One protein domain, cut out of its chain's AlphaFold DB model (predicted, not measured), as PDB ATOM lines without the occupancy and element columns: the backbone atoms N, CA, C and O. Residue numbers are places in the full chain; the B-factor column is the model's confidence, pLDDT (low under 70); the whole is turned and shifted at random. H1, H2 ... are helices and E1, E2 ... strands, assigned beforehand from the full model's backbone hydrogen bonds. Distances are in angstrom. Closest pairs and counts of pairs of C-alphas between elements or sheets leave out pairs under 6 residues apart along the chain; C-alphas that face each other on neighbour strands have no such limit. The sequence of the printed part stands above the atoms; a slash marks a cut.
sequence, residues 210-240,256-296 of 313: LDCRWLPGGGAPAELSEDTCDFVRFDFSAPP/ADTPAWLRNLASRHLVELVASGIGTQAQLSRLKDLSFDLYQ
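This is residues 210 to 240 and 256 to 296 of the 313 residues of the protein "EAL domain-containing protein" of Xanthomonadaceae bacterium (UniProt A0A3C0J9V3). Look first for a small sheet of three parallel strands, E1, E2 and E3, with helix H1 grazing it, and with helix H2 set off from it toward the finishing end of E3. A long loop, residues 213 to 230, makes a wide detour from E1 to E2, and near the end of the printed part residues 294 to 295 pair beside E3. The printed part has 72 residues with two named helices and three named strands, in the order E1, E2, H1, E3, H2, and the sheet's order is E1, E2, E3. The class is mixed, helices and strands, with 33 residues, under half, in named elements. The whole is compact, with a radius of gyration of the C-alphas of 11.8 A, and elongated, spanning 34 by 22 by 22 A.

Begin at the inner strand E2, residues 231 to 235. Beside it you find the edge strand E3, residues 272 to 276, parallel at 21 degrees, with N 234 and O 274 within hydrogen-bond range at 2.8 A. E2's other neighbour is the edge strand E1, residues 210 to 212, parallel at 26 degrees, with N 212 and O 233 at 2.8 A. Residues 274 to 275 of E3 also pair in parallel with residues 294 to 295. Now look at H1, residues 258 to 269, which is on the sheet but only grazes it, with its residues 262 to 266; the closest C-alphas of H1 and E3, those of Ala 266 and Glu 272, are 6.2 A apart. H2, residues 281 to 288, is not on the sheet; its closest C-alpha pair with E3, Leu 287 and Ala 275, is at 7.7 A. H2 is apart from H1, E1 and E2. In H1 and H2 every O i to N i+4 pair is within hydrogen-bond range.

Find C-alpha 231 at (17.443, 40.570, 6.577); from there E2 runs 13.0 A to C-alpha 235. E3 runs 12.7 A from C-alpha 272 to C-alpha 276, and E1 6.1 A from C-alpha 210 at (14.670, 45.855, 5.138) to C-alpha 212. H1, the longest helix, covers 16.7 A from C-alpha 258 to C-alpha 269. H2 covers 10.5 A and ends at C-alpha 288, at (31.506, 37.345, -3.128).

The two C-alphas farthest apart, those of Asp 227 and Ala 282, are 34.5 A apart. Residues 241 to 255 are not printed, and C-alphas 240 and 256 are 16.2 A apart across this cut, which falls in the link from E2 to H1. The link from E1 to E2 is long, with 18 residues; those from H1 to E3 and from E3 to H2 are tight. The mean pLDDT of the printed part is 75.0, and you find values under 70 at residues 213 to 227, 238 to 240 and 256 to 260.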
ATOM      1  N   LEU A 210      14.525  44.432   5.422       85.12
ATOM      2  CA  LEU A 210      14.670  45.855   5.138       85.12
ATOM      3  C   LEU A 210      15.244  46.051   3.729       85.12
ATOM      4  O   LEU A 210      16.337  45.586   3.428       85.12
ATOM      5  N   ASP A 211      14.506  46.748   2.864       83.50
ATOM      6  CA  ASP A 211      14.926  47.040   1.489       83.50
ATOM      7  C   ASP A 211      15.716  48.358   1.430       83.50
ATOM      8  O   ASP A 211      15.146  49.446   1.282       83.50
ATOM      9  N   CYS A 212      17.035  48.264   1.570       77.31
ATOM     10  CA  CYS A 212      17.957  49.386   1.479       77.31
ATOM     11  C   CYS A 212      18.244  49.683   0.012       77.31
ATOM     12  O   CYS A 212      19.176  49.156  -0.594       77.31
ATOM     13  N   ARG A 213      17.431  50.567  -0.574       61.59
ATOM     14  CA  ARG A 213      17.617  50.934  -1.978       61.59
ATOM     15  C   ARG A 213      18.947  51.632  -2.236       61.59
ATOM     16  O   ARG A 213      19.439  51.462  -3.331       61.59
ATOM     17  N   TRP A 214      19.513  52.373  -1.279       55.88
ATOM     18  CA  TRP A 214      20.789  53.094  -1.412       55.88
ATOM     19  C   TRP A 214      21.266  53.580  -0.025       55.88
ATOM     20  O   TRP A 214      20.467  54.172   0.700       55.88
ATOM     21  N   LEU A 215      22.547  53.397   0.319       52.00
ATOM     22  CA  LEU A 215      23.229  54.108   1.418       52.00
ATOM     23  C   LEU A 215      24.568  54.681   0.917       52.00
ATOM     24  O   LEU A 215      25.621  54.122   1.207       52.00
ATOM     25  N   PRO A 216      24.565  55.765   0.122       40.59
ATOM     26  CA  PRO A 216      25.791  56.482  -0.179       40.59
ATOM     27  C   PRO A 216      26.109  57.397   1.017       40.59
ATOM     28  O   PRO A 216      25.279  58.228   1.387       40.59
ATOM     29  N   GLY A 217      27.289  57.249   1.623       48.31
ATOM     30  CA  GLY A 217      27.827  58.230   2.576       48.31
ATOM     31  C   GLY A 217      27.488  58.025   4.060       48.31
ATOM     32  O   GLY A 217      26.974  58.932   4.705       48.31
ATOM     33  N   GLY A 218      27.820  56.861   4.628       41.19
ATOM     34  CA  GLY A 218      28.141  56.759   6.065       41.19
ATOM     35  C   GLY A 218      26.988  56.825   7.073       41.19
ATOM     36  O   GLY A 218      27.234  56.837   8.275       41.19
ATOM     37  N   GLY A 219      25.734  56.828   6.628       49.31
ATOM     38  CA  GLY A 219      24.574  56.791   7.514       49.31
ATOM     39  C   GLY A 219      23.855  55.454   7.467       49.31
ATOM     40  O   GLY A 219      22.735  55.401   6.966       49.31
ATOM     41  N   ALA A 220      24.450  54.379   7.991       53.00
ATOM     42  CA  ALA A 220      23.626  53.247   8.418       53.00
ATOM     43  C   ALA A 220      22.489  53.804   9.280       53.00
ATOM     44  O   ALA A 220      22.771  54.665  10.122       53.00
ATOM     45  N   PRO A 221      21.228  53.377   9.108       55.03
ATOM     46  CA  PRO A 221      20.239  53.704  10.111       55.03
ATOM     47  C   PRO A 221      20.816  53.212  11.439       55.03
ATOM     48  O   PRO A 221      21.048  52.016  11.595       55.03
ATOM     49  N   ALA A 222      21.069  54.132  12.376       55.44
ATOM     50  CA  ALA A 222      21.560  53.832  13.727       55.44
ATOM     51  C   ALA A 222      20.618  52.880  14.502       55.44
ATOM     52  O   ALA A 222      20.899  52.482  15.624       55.44
ATOM     53  N   GLU A 223      19.500  52.521  13.875       58.75
ATOM     54  CA  GLU A 223      18.398  51.700  14.342       58.75
ATOM     55  C   GLU A 223      18.357  50.327  13.643       58.75
ATOM     56  O   GLU A 223      17.282  49.755  13.460       58.75
ATOM     57  N   LEU A 224      19.489  49.804  13.166       65.50
ATOM     58  CA  LEU A 224      19.561  48.397  12.774       65.50
ATOM     59  C   LEU A 224      19.832  47.567  14.028       65.50
ATOM     60  O   LEU A 224      20.904  47.640  14.611       65.50
ATOM     61  N   SER A 225      18.822  46.822  14.463       66.56
ATOM     62  CA  SER A 225      18.900  45.848  15.550       66.56
ATOM     63  C   SER A 225      18.184  44.565  15.141       66.56
ATOM     64  O   SER A 225      17.323  44.592  14.251       66.56
ATOM     65  N   GLU A 226      18.484  43.462  15.828       59.12
ATOM     66  CA  GLU A 226      17.764  42.187  15.689       59.12
ATOM     67  C   GLU A 226      16.261  42.350  15.881       59.12
ATOM     68  O   GLU A 226      15.473  41.687  15.215       59.12
ATOM     69  N   ASP A 227      15.827  43.287  16.721       67.94
ATOM     70  CA  ASP A 227      14.403  43.561  16.920       67.94
ATOM     71  C   ASP A 227      13.745  44.185  15.679       67.94
ATOM     72  O   ASP A 227      12.532  44.084  15.478       67.94
ATOM     73  N   THR A 228      14.544  44.807  14.810       74.06
ATOM     74  CA  THR A 228      14.058  45.618  13.691       74.06
ATOM     75  C   THR A 228      13.944  44.827  12.389       74.06
ATOM     76  O   THR A 228      12.978  45.005  11.640       74.06
ATOM     77  N   CYS A 229      14.899  43.950  12.085       85.38
ATOM     78  CA  CYS A 229      14.877  43.147  10.860       85.38
ATOM     79  C   CYS A 229      15.701  41.867  10.994       85.38
ATOM     80  O   CYS A 229      16.593  41.788  11.824       85.38
ATOM     81  N   ASP A 230      15.386  40.874  10.167       88.00
ATOM     82  CA  ASP A 230      16.128  39.610  10.051       88.00
ATOM     83  C   ASP A 230      17.028  39.601   8.810       88.00
ATOM     84  O   ASP A 230      18.021  38.884   8.765       88.00
ATOM     85  N   PHE A 231      16.673  40.405   7.802       89.00
ATOM     86  CA  PHE A 231      17.443  40.570   6.577       89.00
ATOM     87  C   PHE A 231      17.615  42.045   6.226       89.00
ATOM     88  O   PHE A 231      16.675  42.836   6.369       89.00
ATOM     89  N   VAL A 232      18.758  42.399   5.645       86.69
ATOM     90  CA  VAL A 232      18.971  43.701   4.998       86.69
ATOM     91  C   VAL A 232      19.353  43.475   3.546       86.69
ATOM     92  O   VAL A 232      20.371  42.860   3.237       86.69
ATOM     93  N   ARG A 233      18.525  43.995   2.639       88.06
ATOM     94  CA  ARG A 233      18.711  43.856   1.200       88.06
ATOM     95  C   ARG A 233      19.276  45.121   0.580       88.06
ATOM     96  O   ARG A 233      18.708  46.190   0.765       88.06
ATOM     97  N   PHE A 234      20.320  44.969  -0.225       85.19
ATOM     98  CA  PHE A 234      20.937  46.026  -1.022       85.19
ATOM     99  C   PHE A 234      20.613  45.813  -2.500       85.19
ATOM    100  O   PHE A 234      20.701  44.692  -3.000       85.19
ATOM    101  N   ASP A 235      20.198  46.866  -3.202       84.44
ATOM    102  CA  ASP A 235      19.829  46.799  -4.622       84.44
ATOM    103  C   ASP A 235      20.956  47.323  -5.524       84.44
ATOM    104  O   ASP A 235      21.210  48.524  -5.599       84.44
ATOM    105  N   PHE A 236      21.609  46.404  -6.235       81.38
ATOM    106  CA  PHE A 236      22.682  46.652  -7.199       81.38
ATOM    107  C   PHE A 236      22.189  46.740  -8.650       81.38
ATOM    108  O   PHE A 236      23.006  46.864  -9.562       81.38
ATOM    109  N   SER A 237      20.871  46.694  -8.886       77.62
ATOM    110  CA  SER A 237      20.309  46.834 -10.239       77.62
ATOM    111  C   SER A 237      20.350  48.273 -10.747       77.62
ATOM    112  O   SER A 237      20.312  48.508 -11.956       77.62
ATOM    113  N   ALA A 238      20.417  49.248  -9.838       63.66
ATOM    114  CA  ALA A 238      20.519  50.643 -10.213       63.66
ATOM    115  C   ALA A 238      21.939  50.925 -10.735       63.66
ATOM    116  O   ALA A 238      22.901  50.680 -10.003       63.66
ATOM    117  N   PRO A 239      22.104  51.483 -11.950       56.53
ATOM    118  CA  PRO A 239      23.394  52.038 -12.332       56.53
ATOM    119  C   PRO A 239      23.800  53.075 -11.277       56.53
ATOM    120  O   PRO A 239      22.913  53.761 -10.742       56.53
ATOM    121  N   PRO A 240      25.102  53.207 -10.954       54.62
ATOM    122  CA  PRO A 240      25.551  54.304 -10.114       54.62
ATOM    123  C   PRO A 240      24.985  55.576 -10.733       54.62
ATOM    124  O   PRO A 240      25.198  55.834 -11.921       54.62
ATOM    125  N   ALA A 256      36.351  51.443  -0.120       55.56
ATOM    126  CA  ALA A 256      37.098  50.352   0.503       55.56
ATOM    127  C   ALA A 256      36.568  49.993   1.911       55.56
ATOM    128  O   ALA A 256      36.790  48.880   2.384       55.56
ATOM    129  N   ASP A 257      35.798  50.897   2.527       61.31
ATOM    130  CA  ASP A 257      35.168  50.765   3.841       61.31
ATOM    131  C   ASP A 257      33.772  50.111   3.827       61.31
ATOM    132  O   ASP A 257      33.323  49.576   4.844       61.31
ATOM    133  N   THR A 258      33.083  50.070   2.680       68.38
ATOM    134  CA  THR A 258      31.776  49.394   2.516       68.38
ATOM    135  C   THR A 258      31.794  47.923   2.975       68.38
ATOM    136  O   THR A 258      30.885  47.521   3.707       68.38
ATOM    137  N   PRO A 259      32.815  47.106   2.628       65.94
ATOM    138  CA  PRO A 259      32.937  45.728   3.105       65.94
ATOM    139  C   PRO A 259      33.093  45.625   4.627       65.94
ATOM    140  O   PRO A 259      32.603  44.676   5.237       65.94
ATOM    141  N   ALA A 260      33.826  46.549   5.253       68.19
ATOM    142  CA  ALA A 260      34.055  46.530   6.698       68.19
ATOM    143  C   ALA A 260      32.777  46.911   7.452       68.19
ATOM    144  O   ALA A 260      32.407  46.268   8.435       68.19
ATOM    145  N   TRP A 261      32.059  47.914   6.949       75.62
ATOM    146  CA  TRP A 261      30.788  48.338   7.515       75.62
ATOM    147  C   TRP A 261      29.699  47.261   7.406       75.62
ATOM    148  O   TRP A 261      29.057  46.955   8.411       75.62
ATOM    149  N   LEU A 262      29.523  46.640   6.234       73.44
ATOM    150  CA  LEU A 262      28.551  45.555   6.042       73.44
ATOM    151  C   LEU A 262      28.829  44.371   6.975       73.44
ATOM    152  O   LEU A 262      27.919  43.884   7.643       73.44
ATOM    153  N   ARG A 263      30.097  43.962   7.087       71.38
ATOM    154  CA  ARG A 263      30.511  42.886   8.000       71.38
ATOM    155  C   ARG A 263      30.257  43.235   9.463       71.38
ATOM    156  O   ARG A 263      29.768  42.395  10.217       71.38
ATOM    157  N   ASN A 264      30.528  44.474   9.867       76.06
ATOM    158  CA  ASN A 264      30.196  44.948  11.211       76.06
ATOM    159  C   ASN A 264      28.684  44.947  11.465       76.06
ATOM    160  O   ASN A 264      28.256  44.664  12.579       76.06
ATOM    161  N   LEU A 265      27.878  45.238  10.445       72.94
ATOM    162  CA  LEU A 265      26.425  45.228  10.554       72.94
ATOM    163  C   LEU A 265      25.863  43.813  10.743       72.94
ATOM    164  O   LEU A 265      25.058  43.595  11.646       72.94
ATOM    165  N   ALA A 266      26.310  42.862   9.920       76.00
ATOM    166  CA  ALA A 266      25.877  41.468   9.995       76.00
ATOM    167  C   ALA A 266      26.287  40.821  11.324       76.00
ATOM    168  O   ALA A 266      25.469  40.201  11.998       76.00
ATOM    169  N   SER A 267      27.542  41.026  11.737       78.00
ATOM    170  CA  SER A 267      28.098  40.399  12.944       78.00
ATOM    171  C   SER A 267      27.507  40.931  14.248       78.00
ATOM    172  O   SER A 267      27.320  40.160  15.184       78.00
ATOM    173  N   ARG A 268      27.205  42.234  14.337       78.81
ATOM    174  CA  ARG A 268      26.695  42.842  15.580       78.81
ATOM    175  C   ARG A 268      25.214  42.605  15.829       78.81
ATOM    176  O   ARG A 268      24.780  42.737  16.968       78.81
ATOM    177  N   HIS A 269      24.449  42.338  14.778       77.31
ATOM    178  CA  HIS A 269      22.990  42.320  14.843       77.31
ATOM    179  C   HIS A 269      22.386  41.025  14.299       77.31
ATOM    180  O   HIS A 269      21.207  41.037  13.974       77.31
ATOM    181  N   LEU A 270      23.179  39.960  14.117       83.06
ATOM    182  CA  LEU A 270      22.731  38.659  13.588       83.06
ATOM    183  C   LEU A 270      21.760  38.789  12.394       83.06
ATOM    184  O   LEU A 270      20.784  38.048  12.272       83.06
ATOM    185  N   VAL A 271      22.008  39.772  11.523       86.88
ATOM    186  CA  VAL A 271      21.170  40.068  10.359       86.88
ATOM    187  C   VAL A 271      21.807  39.448   9.128       86.88
ATOM    188  O   VAL A 271      22.986  39.678   8.866       86.88
ATOM    189  N   GLU A 272      21.003  38.754   8.326       88.81
ATOM    190  CA  GLU A 272      21.445  38.226   7.036       88.81
ATOM    191  C   GLU A 272      21.470  39.333   5.967       88.81
ATOM    192  O   GLU A 272      20.502  40.078   5.756       88.81
ATOM    193  N   LEU A 273      22.582  39.444   5.248       88.62
ATOM    194  CA  LEU A 273      22.772  40.401   4.170       88.62
ATOM    195  C   LEU A 273      22.358  39.797   2.829       88.62
ATOM    196  O   LEU A 273      22.832  38.741   2.413       88.62
ATOM    197  N   VAL A 274      21.522  40.530   2.096       90.25
ATOM    198  CA  VAL A 274      21.034  40.129   0.774       90.25
ATOM    199  C   VAL A 274      21.536  41.107  -0.282       90.25
ATOM    200  O   VAL A 274      21.154  42.277  -0.296       90.25
ATOM    201  N   ALA A 275      22.349  40.636  -1.221       88.44
ATOM    202  CA  ALA A 275      22.719  41.386  -2.414       88.44
ATOM    203  C   ALA A 275      21.705  41.113  -3.529       88.44
ATOM    204  O   ALA A 275      21.597  39.991  -4.007       88.44
ATOM    205  N   SER A 276      20.962  42.124  -3.973       89.19
ATOM    206  CA  SER A 276      19.955  41.998  -5.033       89.19
ATOM    207  C   SER A 276      20.323  42.790  -6.284       89.19
ATOM    208  O   SER A 276      21.175  43.667  -6.237       89.19
ATOM    209  N   GLY A 277      19.694  42.487  -7.421       85.56
ATOM    210  CA  GLY A 277      19.917  43.227  -8.664       85.56
ATOM    211  C   GLY A 277      21.208  42.867  -9.408       85.56
ATOM    212  O   GLY A 277      21.683  43.653 -10.219       85.56
ATOM    213  N   ILE A 278      21.768  41.682  -9.152       86.12
ATOM    214  CA  ILE A 278      23.027  41.230  -9.759       86.12
ATOM    215  C   ILE A 278      22.790  40.851 -11.223       86.12
ATOM    216  O   ILE A 278      22.162  39.834 -11.530       86.12
ATOM    217  N   GLY A 279      23.281  41.697 -12.125       85.25
ATOM    218  CA  GLY A 279      23.077  41.581 -13.566       85.25
ATOM    219  C   GLY A 279      24.224  40.919 -14.322       85.25
ATOM    220  O   GLY A 279      24.018  40.512 -15.458       85.25
ATOM    221  N   THR A 280      25.423  40.810 -13.735       84.81
ATOM    222  CA  THR A 280      26.596  40.242 -14.422       84.81
ATOM    223  C   THR A 280      27.435  39.337 -13.519       84.81
ATOM    224  O   THR A 280      27.472  39.510 -12.299       84.81
ATOM    225  N   GLN A 281      28.163  38.388 -14.119       84.31
ATOM    226  CA  GLN A 281      29.095  37.519 -13.386       84.31
ATOM    227  C   GLN A 281      30.209  38.325 -12.705       84.31
ATOM    228  O   GLN A 281      30.608  38.008 -11.591       84.31
ATOM    229  N   ALA A 282      30.676  39.404 -13.342       83.31
ATOM    230  CA  ALA A 282      31.677  40.295 -12.762       83.31
ATOM    231  C   ALA A 282      31.169  40.983 -11.483       83.31
ATOM    232  O   ALA A 282      31.920  41.105 -10.518       83.31
ATOM    233  N   GLN A 283      29.894  41.397 -11.445       82.38
ATOM    234  CA  GLN A 283      29.269  41.913 -10.223       82.38
ATOM    235  C   GLN A 283      29.194  40.835  -9.142       82.38
ATOM    236  O   GLN A 283      29.580  41.098  -8.008       82.38
ATOM    237  N   LEU A 284      28.750  39.621  -9.488       85.69
ATOM    238  CA  LEU A 284      28.681  38.515  -8.533       85.69
ATOM    239  C   LEU A 284      30.052  38.214  -7.917       85.69
ATOM    240  O   LEU A 284      30.152  38.129  -6.698       85.69
ATOM    241  N   SER A 285      31.105  38.105  -8.734       84.19
ATOM    242  CA  SER A 285      32.466  37.861  -8.248       84.19
ATOM    243  C   SER A 285      32.938  38.954  -7.289       84.19
ATOM    244  O   SER A 285      33.451  38.629  -6.229       84.19
ATOM    245  N   ARG A 286      32.684  40.235  -7.594       81.44
ATOM    246  CA  ARG A 286      33.027  41.348  -6.689       81.44
ATOM    247  C   ARG A 286      32.259  41.302  -5.366       81.44
ATOM    248  O   ARG A 286      32.798  41.670  -4.334       81.44
ATOM    249  N   LEU A 287      30.993  40.884  -5.393       83.50
ATOM    250  CA  LEU A 287      30.147  40.817  -4.196       83.50
ATOM    251  C   LEU A 287      30.416  39.562  -3.346       83.50
ATOM    252  O   LEU A 287      30.045  39.545  -2.171       83.50
ATOM    253  N   LYS A 288      31.048  38.518  -3.899       84.44
ATOM    254  CA  LYS A 288      31.506  37.345  -3.128       84.44
ATOM    255  C   LYS A 288      32.524  37.730  -2.059       84.44
ATOM    256  O   LYS A 288      32.429  37.256  -0.932       84.44
ATOM    257  N   ASP A 289      33.393  38.685  -2.370       80.69
ATOM    258  CA  ASP A 289      34.413  39.172  -1.436       80.69
ATOM    259  C   ASP A 289      33.818  40.008  -0.284       80.69
ATOM    260  O   ASP A 289      34.469  40.240   0.736       80.69
ATOM    261  N   LEU A 290      32.556  40.440  -0.409       78.56
ATOM    262  CA  LEU A 290      31.869  41.301   0.559       78.56
ATOM    263  C   LEU A 290      31.076  40.539   1.629       78.56
ATOM    264  O   LEU A 290      30.420  41.179   2.447       78.56
ATOM    265  N   SER A 291      31.166  39.203   1.655       81.94
ATOM    266  CA  SER A 291      30.533  38.357   2.684       81.94
ATOM    267  C   SER A 291      29.009  38.551   2.792       81.94
ATOM    268  O   SER A 291      28.476  38.656   3.891       81.94
ATOM    269  N   PHE A 292      28.306  38.636   1.657       86.06
ATOM    270  CA  PHE A 292      26.841  38.575   1.658       86.06
ATOM    271  C   PHE A 292      26.373  37.134   1.867       86.06
ATOM    272  O   PHE A 292      26.929  36.212   1.271       86.06
ATOM    273  N   ASP A 293      25.311  36.955   2.650       89.31
ATOM    274  CA  ASP A 293      24.730  35.637   2.912       89.31
ATOM    275  C   ASP A 293      23.911  35.140   1.718       89.31
ATOM    276  O   ASP A 293      23.938  33.961   1.366       89.31
ATOM    277  N   LEU A 294      23.189  36.054   1.062       91.12
ATOM    278  CA  LEU A 294      22.282  35.735  -0.037       91.12
ATOM    279  C   LEU A 294      22.514  36.643  -1.243       91.12
ATOM    280  O   LEU A 294      22.739  37.848  -1.121       91.12
ATOM    281  N   TYR A 295      22.368  36.065  -2.435       89.88
ATOM    282  CA  TYR A 295      22.509  36.762  -3.708       89.88
ATOM    283  C   TYR A 295      21.240  36.576  -4.554       89.88
ATOM    284  O   TYR A 295      20.731  35.468  -4.705       89.88
ATOM    285  N   GLN A 296      20.727  37.663  -5.131       88.56
ATOM    286  CA  GLN A 296      19.526  37.698  -5.962       88.56
ATOM    287  C   GLN A 296      19.793  38.508  -7.235       88.56
ATOM    288  O   GLN A 296      20.244  39.653  -7.197       88.56
TER     289      GLN A 296